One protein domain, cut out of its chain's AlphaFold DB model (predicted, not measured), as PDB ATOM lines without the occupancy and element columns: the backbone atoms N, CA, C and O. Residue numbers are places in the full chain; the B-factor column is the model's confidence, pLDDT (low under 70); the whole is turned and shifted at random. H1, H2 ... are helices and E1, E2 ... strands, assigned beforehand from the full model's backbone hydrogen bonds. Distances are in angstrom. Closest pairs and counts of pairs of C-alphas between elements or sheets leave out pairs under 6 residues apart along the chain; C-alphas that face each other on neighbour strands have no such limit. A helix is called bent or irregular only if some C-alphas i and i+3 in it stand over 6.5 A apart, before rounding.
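Overview. This is residues 109 to 169 of the 171 residues of the protein "Aspartic proteinase A1" of Zea mays (UniProt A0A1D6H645). A long two-stranded hairpin, E1 and E2, forms an arm that makes most of the length, and at its open end three helices make a small, loose head. In that head the chain runs through H1, turns through the short H2 and comes back through H3, a loose U whose limbs H1 and H3 are near each other without touching. The printed part has 61 residues, with two named strands and then three named helices in the order E1, E2, H1, H2, H3; the sheet, E1 - E2, is antiparallel and the class is mixed, helices and strands. The whole is only just loose, close to extended, with a radius of gyration of the C-alphas of 15.7 A, and its outline is a rod spanning 49 by 22 by 19 A.

Arrangement. E1, residues 109 to 119, and E2, residues 122 to 134, are antiparallel neighbours in a hairpin, with 161 degrees between their directions. C-alphas 114 and 129 face each other at 4.1 A. N 113 and O 130, 2.8 A apart, and N 127 and O 115, 2.9 A apart, are within hydrogen-bond range. After E2 a tight link of one residue leads to H1, residues 136 to 147, which is apart from E1. H2, residues 152 to 156, is close to H1 but not clearly touching, the closest C-alphas being those of Tyr 147 and Leu 155, 7.7 A apart. H3, residues 159 to 167, is close to H2 but not clearly touching, the closest C-alphas being those of Leu 155 and Phe 161, 6.7 A apart. H1 and H3 are near each other, with 8 pairs of C-alphas within 10 A. H2 and H3 are each apart from both strands. In H2 and H3 every O i to N i+4 pair is within hydrogen-bond range; in H1, 6 of 8 are.

Along the chain. E1 begins at C-alpha 109, (33.158, -14.025, -13.240), and is 30.5 A long to C-alpha 119, (61.471, -25.244, -12.618). E2, residues 122 to 134, is 35.2 A long. H1, residues 136 to 147, is 13.9 A long and irregular, with C-alphas 142 and 145 7.1 A apart. H2, residues 152 to 156, is 6.3 A long. H3, residues 159 to 167, is 12.5 A long and ends at C-alpha 167, (36.022, -18.649, -31.903).

Size, cuts and confidence. The two C-alphas farthest apart are those of Arg 121 and Pro 145, 49.2 A. The printed part has no cut, and the four links between its named elements are tight. Residues 149 to 154, of which 152 to 154 belong to H2, stand free. The mean pLDDT of the printed part is 73.2, and 19 residues are under 70, among them residues 120 to 122, 124 to 127 and 168 to 169.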
ATOM      1  N   LEU A 109      32.003 -13.139 -13.365       83.88
ATOM      2  CA  LEU A 109      33.158 -14.025 -13.240       83.88
ATOM      3  C   LEU A 109      32.692 -15.477 -13.403       83.88
ATOM      4  O   LEU A 109      31.967 -15.992 -12.557       83.88
ATOM      5  N   VAL A 110      33.105 -16.127 -14.488       82.44
ATOM      6  CA  VAL A 110      32.698 -17.501 -14.828       82.44
ATOM      7  C   VAL A 110      33.787 -18.515 -14.485       82.44
ATOM      8  O   VAL A 110      33.493 -19.679 -14.238       82.44
ATOM      9  N   GLY A 111      35.049 -18.091 -14.424       80.81
ATOM     10  CA  GLY A 111      36.146 -18.987 -14.073       80.81
ATOM     11  C   GLY A 111      37.381 -18.252 -13.585       80.81
ATOM     12  O   GLY A 111      37.624 -17.110 -13.957       80.81
ATOM     13  N   ILE A 112      38.175 -18.924 -12.758       82.19
ATOM     14  CA  ILE A 112      39.478 -18.449 -12.286       82.19
ATOM     15  C   ILE A 112      40.531 -19.521 -12.553       82.19
ATOM     16  O   ILE A 112      40.238 -20.713 -12.501       82.19
ATOM     17  N   GLY A 113      41.760 -19.105 -12.829       82.81
ATOM     18  CA  GLY A 113      42.881 -20.002 -13.067       82.81
ATOM     19  C   GLY A 113      44.217 -19.336 -12.773       82.81
ATOM     20  O   GLY A 113      44.302 -18.130 -12.548       82.81
ATOM     21  N   PHE A 114      45.283 -20.126 -12.761       79.62
ATOM     22  CA  PHE A 114      46.643 -19.614 -12.662       79.62
ATOM     23  C   PHE A 114      47.565 -20.412 -13.578       79.62
ATOM     24  O   PHE A 114      47.406 -21.619 -13.751       79.62
ATOM     25  N   LYS A 115      48.538 -19.734 -14.181       80.06
ATOM     26  CA  LYS A 115      49.575 -20.354 -14.999       80.06
ATOM     27  C   LYS A 115      50.845 -20.478 -14.166       80.06
ATOM     28  O   LYS A 115      51.500 -19.475 -13.882       80.06
ATOM     29  N   GLY A 116      51.187 -21.703 -13.777       70.69
ATOM     30  CA  GLY A 116      52.450 -22.011 -13.106       70.69
ATOM     31  C   GLY A 116      53.526 -22.527 -14.067       70.69
ATOM     32  O   GLY A 116      53.215 -23.268 -14.996       70.69
ATOM     33  N   MET A 117      54.795 -22.174 -13.836       71.06
ATOM     34  CA  MET A 117      55.960 -22.886 -14.382       71.06
ATOM     35  C   MET A 117      56.567 -23.756 -13.293       71.06
ATOM     36  O   MET A 117      56.786 -23.325 -12.160       71.06
ATOM     37  N   ARG A 118      56.904 -24.987 -13.666       61.53
ATOM     38  CA  ARG A 118      57.702 -25.885 -12.838       61.53
ATOM     39  C   ARG A 118      59.157 -25.771 -13.269       61.53
ATOM     40  O   ARG A 118      59.483 -26.140 -14.391       61.53
ATOM     41  N   VAL A 119      60.021 -25.272 -12.390       72.12
ATOM     42  CA  VAL A 119      61.471 -25.244 -12.618       72.12
ATOM     43  C   VAL A 119      62.070 -26.432 -11.867       72.12
ATOM     44  O   VAL A 119      61.806 -26.612 -10.689       72.12
ATOM     45  N   THR A 120      62.881 -27.275 -12.505       66.06
ATOM     46  CA  THR A 120      63.457 -28.480 -11.862       66.06
ATOM     47  C   THR A 120      64.294 -28.171 -10.614       66.06
ATOM     48  O   THR A 120      64.461 -29.029  -9.754       66.06
ATOM     49  N   ARG A 121      64.769 -26.926 -10.489       65.00
ATOM     50  CA  ARG A 121      65.587 -26.422  -9.378       65.00
ATOM     51  C   ARG A 121      64.797 -25.668  -8.294       65.00
ATOM     52  O   ARG A 121      65.330 -25.456  -7.212       65.00
ATOM     53  N   VAL A 122      63.552 -25.258  -8.558       61.78
ATOM     54  CA  VAL A 122      62.720 -24.469  -7.625       61.78
ATOM     55  C   VAL A 122      61.281 -24.987  -7.662       61.78
ATOM     56  O   VAL A 122      60.716 -25.156  -8.739       61.78
ATOM     57  N   LYS A 123      60.664 -25.237  -6.499       70.31
ATOM     58  CA  LYS A 123      59.262 -25.700  -6.427       70.31
ATOM     59  C   LYS A 123      58.325 -24.749  -7.202       70.31
ATOM     60  O   LYS A 123      58.613 -23.563  -7.311       70.31
ATOM     61  N   ASN A 124      57.233 -25.311  -7.736       59.97
ATOM     62  CA  ASN A 124      56.226 -24.685  -8.610       59.97
ATOM     63  C   ASN A 124      56.062 -23.163  -8.401       59.97
ATOM     64  O   ASN A 124      55.645 -22.730  -7.328       59.97
ATOM     65  N   LEU A 125      56.342 -22.371  -9.442       68.25
ATOM     66  CA  LEU A 125      56.194 -20.915  -9.445       68.25
ATOM     67  C   LEU A 125      54.903 -20.529 -10.177       68.25
ATOM     68  O   LEU A 125      54.753 -20.848 -11.354       68.25
ATOM     69  N   ASN A 126      53.992 -19.812  -9.519       66.12
ATOM     70  CA  ASN A 126      52.781 -19.283 -10.155       66.12
ATOM     71  C   ASN A 126      53.113 -17.946 -10.829       66.12
ATOM     72  O   ASN A 126      53.284 -16.953 -10.129       66.12
ATOM     73  N   LEU A 127      53.227 -17.914 -12.162       68.12
ATOM     74  CA  LEU A 127      53.596 -16.681 -12.868       68.12
ATOM     75  C   LEU A 127      52.450 -15.676 -12.898       68.12
ATOM     76  O   LEU A 127      52.688 -14.498 -12.671       68.12
ATOM     77  N   TYR A 128      51.226 -16.126 -13.184       74.75
ATOM     78  CA  TYR A 128      50.072 -15.236 -13.323       74.75
ATOM     79  C   TYR A 128      48.774 -15.932 -12.920       74.75
ATOM     80  O   TYR A 128      48.580 -17.107 -13.231       74.75
ATOM     81  N   ALA A 129      47.875 -15.191 -12.271       84.06
ATOM     82  CA  ALA A 129      46.478 -15.571 -12.082       84.06
ATOM     83  C   ALA A 129      45.613 -14.882 -13.148       84.06
ATOM     84  O   ALA A 129      45.892 -13.748 -13.534       84.06
ATOM     85  N   PHE A 130      44.575 -15.558 -13.627       83.19
ATOM     86  CA  PHE A 130      43.633 -15.031 -14.607       83.19
ATOM     87  C   PHE A 130      42.192 -15.346 -14.198       83.19
ATOM     88  O   PHE A 130      41.913 -16.387 -13.604       83.19
ATOM     89  N   GLY A 131      41.277 -14.429 -14.513       83.88
ATOM     90  CA  GLY A 131      39.837 -14.583 -14.315       83.88
ATOM     91  C   GLY A 131      39.106 -14.384 -15.638       83.88
ATOM     92  O   GLY A 131      39.398 -13.437 -16.365       83.88
ATOM     93  N   LEU A 132      38.185 -15.287 -15.961       81.81
ATOM     94  CA  LEU A 132      37.346 -15.233 -17.149       81.81
ATOM     95  C   LEU A 132      36.019 -14.566 -16.795       81.81
ATOM     96  O   LEU A 132      35.229 -15.109 -16.023       81.81
ATOM     97  N   TYR A 133      35.790 -13.396 -17.375       80.31
ATOM     98  CA  TYR A 133      34.574 -12.615 -17.195       80.31
ATOM     99  C   TYR A 133      33.728 -12.688 -18.459       80.31
ATOM    100  O   TYR A 133      34.249 -12.588 -19.570       80.31
ATOM    101  N   MET A 134      32.422 -12.893 -18.303       74.81
ATOM    102  CA  MET A 134      31.526 -13.093 -19.434       74.81
ATOM    103  C   MET A 134      30.122 -12.576 -19.132       74.81
ATOM    104  O   MET A 134      29.643 -12.664 -18.004       74.81
ATOM    105  N   GLN A 135      29.449 -12.027 -20.141       76.38
ATOM    106  CA  GLN A 135      28.091 -11.502 -19.998       76.38
ATOM    107  C   GLN A 135      27.063 -12.637 -20.127       76.38
ATOM    108  O   GLN A 135      27.012 -13.285 -21.177       76.38
ATOM    109  N   PRO A 136      26.229 -12.900 -19.101       71.00
ATOM    110  CA  PRO A 136      25.309 -14.042 -19.096       71.00
ATOM    111  C   PRO A 136      24.286 -14.028 -20.237       71.00
ATOM    112  O   PRO A 136      23.914 -15.084 -20.752       71.00
ATOM    113  N   THR A 137      23.841 -12.837 -20.635       69.88
ATOM    114  CA  THR A 137      22.855 -12.618 -21.702       69.88
ATOM    115  C   THR A 137      23.404 -13.077 -23.051       69.88
ATOM    116  O   THR A 137      22.831 -13.952 -23.700       69.88
ATOM    117  N   SER A 138      24.600 -12.618 -23.410       68.69
ATOM    118  CA  SER A 138      25.237 -12.947 -24.684       68.69
ATOM    119  C   SER A 138      25.670 -14.416 -24.811       68.69
ATOM    120  O   SER A 138      25.756 -14.940 -25.924       68.69
ATOM    121  N   ILE A 139      25.948 -15.110 -23.696       71.12
ATOM    122  CA  ILE A 139      26.220 -16.562 -23.699       71.12
ATOM    123  C   ILE A 139      24.962 -17.333 -24.067       71.12
ATOM    124  O   ILE A 139      25.007 -18.220 -24.915       71.12
ATOM    125  N   ARG A 140      23.841 -17.012 -23.415       66.12
ATOM    126  CA  ARG A 140      22.575 -17.716 -23.631       66.12
ATOM    127  C   ARG A 140      22.091 -17.550 -25.065       66.12
ATOM    128  O   ARG A 140      21.639 -18.521 -25.652       66.12
ATOM    129  N   GLU A 141      22.282 -16.383 -25.664       67.62
ATOM    130  CA  GLU A 141      21.945 -16.161 -27.073       67.62
ATOM    131  C   GLU A 141      22.843 -16.961 -28.028       67.62
ATOM    132  O   GLU A 141      22.357 -17.650 -28.922       67.62
ATOM    133  N   LYS A 142      24.170 -16.910 -27.841       70.38
ATOM    134  CA  LYS A 142      25.125 -17.513 -28.788       70.38
ATOM    135  C   LYS A 142      25.341 -19.012 -28.593       70.38
ATOM    136  O   LYS A 142      25.690 -19.700 -29.558       70.38
ATOM    137  N   LEU A 143      25.238 -19.503 -27.364       71.19
ATOM    138  CA  LEU A 143      25.526 -20.887 -26.979       71.19
ATOM    139  C   LEU A 143      24.294 -21.640 -26.466       71.19
ATOM    140  O   LEU A 143      24.279 -22.868 -26.533       71.19
ATOM    141  N   GLY A 144      23.250 -20.938 -26.017       66.94
ATOM    142  CA  GLY A 144      22.016 -21.562 -25.537       66.94
ATOM    143  C   GLY A 144      21.337 -22.473 -26.565       66.94
ATOM    144  O   GLY A 144      21.011 -23.598 -26.202       66.94
ATOM    145  N   PRO A 145      21.214 -22.109 -27.855       76.94
ATOM    146  CA  PRO A 145      20.550 -22.977 -28.830       76.94
ATOM    147  C   PRO A 145      21.208 -24.353 -29.021       76.94
ATOM    148  O   PRO A 145      20.525 -25.309 -29.366       76.94
ATOM    149  N   LYS A 146      22.529 -24.465 -28.809       72.38
ATOM    150  CA  LYS A 146      23.280 -25.718 -29.008       72.38
ATOM    151  C   LYS A 146      23.529 -26.495 -27.719       72.38
ATOM    152  O   LYS A 146      23.573 -27.719 -27.756       72.38
ATOM    153  N   TYR A 147      23.709 -25.797 -26.600       70.94
ATOM    154  CA  TYR A 147      24.213 -26.404 -25.368       70.94
ATOM    155  C   TYR A 147      23.299 -26.195 -24.149       70.94
ATOM    156  O   TYR A 147      23.614 -26.712 -23.083       70.94
ATOM    157  N   ALA A 148      22.153 -25.503 -24.267       70.19
ATOM    158  CA  ALA A 148      21.240 -25.300 -23.128       70.19
ATOM    159  C   ALA A 148      20.603 -26.596 -22.599       70.19
ATOM    160  O   ALA A 148      20.201 -26.642 -21.441       70.19
ATOM    161  N   SER A 149      20.499 -27.634 -23.431       69.06
ATOM    162  CA  SER A 149      19.931 -28.939 -23.068       69.06
ATOM    163  C   SER A 149      20.975 -29.963 -22.606       69.06
ATOM    164  O   SER A 149      20.606 -31.080 -22.240       69.06
ATOM    165  N   PHE A 150      22.268 -29.617 -22.617       67.06
ATOM    166  CA  PHE A 150      23.346 -30.541 -22.262       67.06
ATOM    167  C   PHE A 150      23.715 -30.438 -20.771       67.06
ATOM    168  O   PHE A 150      23.887 -29.330 -20.261       67.06
ATOM    169  N   PRO A 151      23.878 -31.571 -20.056       70.31
ATOM    170  CA  PRO A 151      24.355 -31.559 -18.676       70.31
ATOM    171  C   PRO A 151      25.818 -31.095 -18.612       70.31
ATOM    172  O   PRO A 151      26.613 -31.389 -19.508       70.31
ATOM    173  N   THR A 152      26.171 -30.399 -17.529       64.25
ATOM    174  CA  THR A 152      27.487 -29.766 -17.318       64.25
ATOM    175  C   THR A 152      28.655 -30.730 -17.491       64.25
ATOM    176  O   THR A 152      29.662 -30.364 -18.090       64.25
ATOM    177  N   ASP A 153      28.496 -31.975 -17.052       72.25
ATOM    178  CA  ASP A 153      29.570 -32.973 -17.047       72.25
ATOM    179  C   ASP A 153      29.975 -33.373 -18.475       72.25
ATOM    180  O   ASP A 153      31.154 -33.450 -18.803       72.25
ATOM    181  N   LYS A 154      28.991 -33.501 -19.375       70.88
ATOM    182  CA  LYS A 154      29.220 -33.809 -20.800       70.88
ATOM    183  C   LYS A 154      29.682 -32.596 -21.602       70.88
ATOM    184  O   LYS A 154      30.239 -32.739 -22.688       70.88
ATOM    185  N   LEU A 155      29.410 -31.396 -21.093       72.25
ATOM    186  CA  LEU A 155      29.850 -30.149 -21.705       72.25
ATOM    187  C   LEU A 155      31.345 -29.924 -21.464       72.25
ATOM    188  O   LEU A 155      32.054 -29.494 -22.368       72.25
ATOM    189  N   MET A 156      31.820 -30.267 -20.263       69.56
ATOM    190  CA  MET A 156      33.231 -30.157 -19.888       69.56
ATOM    191  C   MET A 156      34.136 -31.110 -20.671       69.56
ATOM    192  O   MET A 156      35.290 -30.764 -20.916       69.56
ATOM    193  N   GLU A 157      33.620 -32.273 -21.066       75.00
ATOM    194  CA  GLU A 157      34.350 -33.281 -21.845       75.00
ATOM    195  C   GLU A 157      34.377 -32.983 -23.351       75.00
ATOM    196  O   GLU A 157      35.195 -33.551 -24.073       75.00
ATOM    197  N   ASN A 158      33.516 -32.086 -23.840       74.69
ATOM    198  CA  ASN A 158      33.404 -31.809 -25.266       74.69
ATOM    199  C   ASN A 158      34.441 -30.764 -25.721       74.69
ATOM    200  O   ASN A 158      34.323 -29.588 -25.364       74.69
ATOM    201  N   PRO A 159      35.432 -31.128 -26.559       78.25
ATOM    202  CA  PRO A 159      36.436 -30.177 -27.042       78.25
ATOM    203  C   PRO A 159      35.820 -29.086 -27.934       78.25
ATOM    204  O   PRO A 159      36.288 -27.943 -27.939       78.25
ATOM    205  N   ASP A 160      34.728 -29.412 -28.628       79.75
ATOM    206  CA  ASP A 160      34.015 -28.501 -29.527       79.75
ATOM    207  C   ASP A 160      33.345 -27.336 -28.793       79.75
ATOM    208  O   ASP A 160      33.188 -26.245 -29.342       79.75
ATOM    209  N   PHE A 161      33.002 -27.523 -27.518       78.44
ATOM    210  CA  PHE A 161      32.445 -26.458 -26.693       78.44
ATOM    211  C   PHE A 161      33.463 -25.328 -26.480       78.44
ATOM    212  O   PHE A 161      33.140 -24.151 -26.654       78.44
ATOM    213  N   TYR A 162      34.711 -25.678 -26.149       75.81
ATOM    214  CA  TYR A 162      35.775 -24.697 -25.925       75.81
ATOM    215  C   TYR A 162      36.210 -24.016 -27.225       75.81
ATOM    216  O   TYR A 162      36.497 -22.817 -27.219       75.81
ATOM    217  N   SER A 163      36.225 -24.744 -28.347       77.69
ATOM    218  CA  SER A 163      36.571 -24.175 -29.653       77.69
ATOM    219  C   SER A 163      35.510 -23.175 -30.135       77.69
ATOM    220  O   SER A 163      35.864 -22.070 -30.554       77.69
ATOM    221  N   ASP A 164      34.218 -23.492 -29.983       79.38
ATOM    222  CA  ASP A 164      33.108 -22.580 -30.284       79.38
ATOM    223  C   ASP A 164      33.115 -21.343 -29.368       79.38
ATOM    224  O   ASP A 164      32.808 -20.234 -29.822       79.38
ATOM    225  N   LEU A 165      33.479 -21.510 -28.091       78.12
ATOM    226  CA  LEU A 165      33.584 -20.414 -27.125       78.12
ATOM    227  C   LEU A 165      34.734 -19.467 -27.482       78.12
ATOM    228  O   LEU A 165      34.531 -18.258 -27.524       78.12
ATOM    229  N   LEU A 166      35.919 -19.984 -27.810       77.94
ATOM    230  CA  LEU A 166      37.047 -19.142 -28.217       77.94
ATOM    231  C   LEU A 166      36.783 -18.463 -29.568       77.94
ATOM    232  O   LEU A 166      36.986 -17.259 -29.709       77.94
ATOM    233  N   ARG A 167      36.254 -19.190 -30.556       76.00
ATOM    234  CA  ARG A 167      36.022 -18.649 -31.903       76.00
ATOM    235  C   ARG A 167      34.996 -17.515 -31.930       76.00
ATOM    236  O   ARG A 167      35.164 -16.570 -32.691       76.00
ATOM    237  N   LYS A 168      33.934 -17.592 -31.123       66.69
ATOM    238  CA  LYS A 168      32.868 -16.570 -31.095       66.69
ATOM    239  C   LYS A 168      33.244 -15.287 -30.346       66.69
ATOM    240  O   LYS A 168      32.470 -14.326 -30.403       66.69
ATOM    241  N   TRP A 169      34.367 -15.290 -29.626       64.06
ATOM    242  CA  TRP A 169      34.736 -14.227 -28.689       64.06
ATOM    243  C   TRP A 169      36.178 -13.702 -28.851       64.06
ATOM    244  O   TRP A 169      36.498 -12.685 -28.247       64.06
TER     245      TRP A 169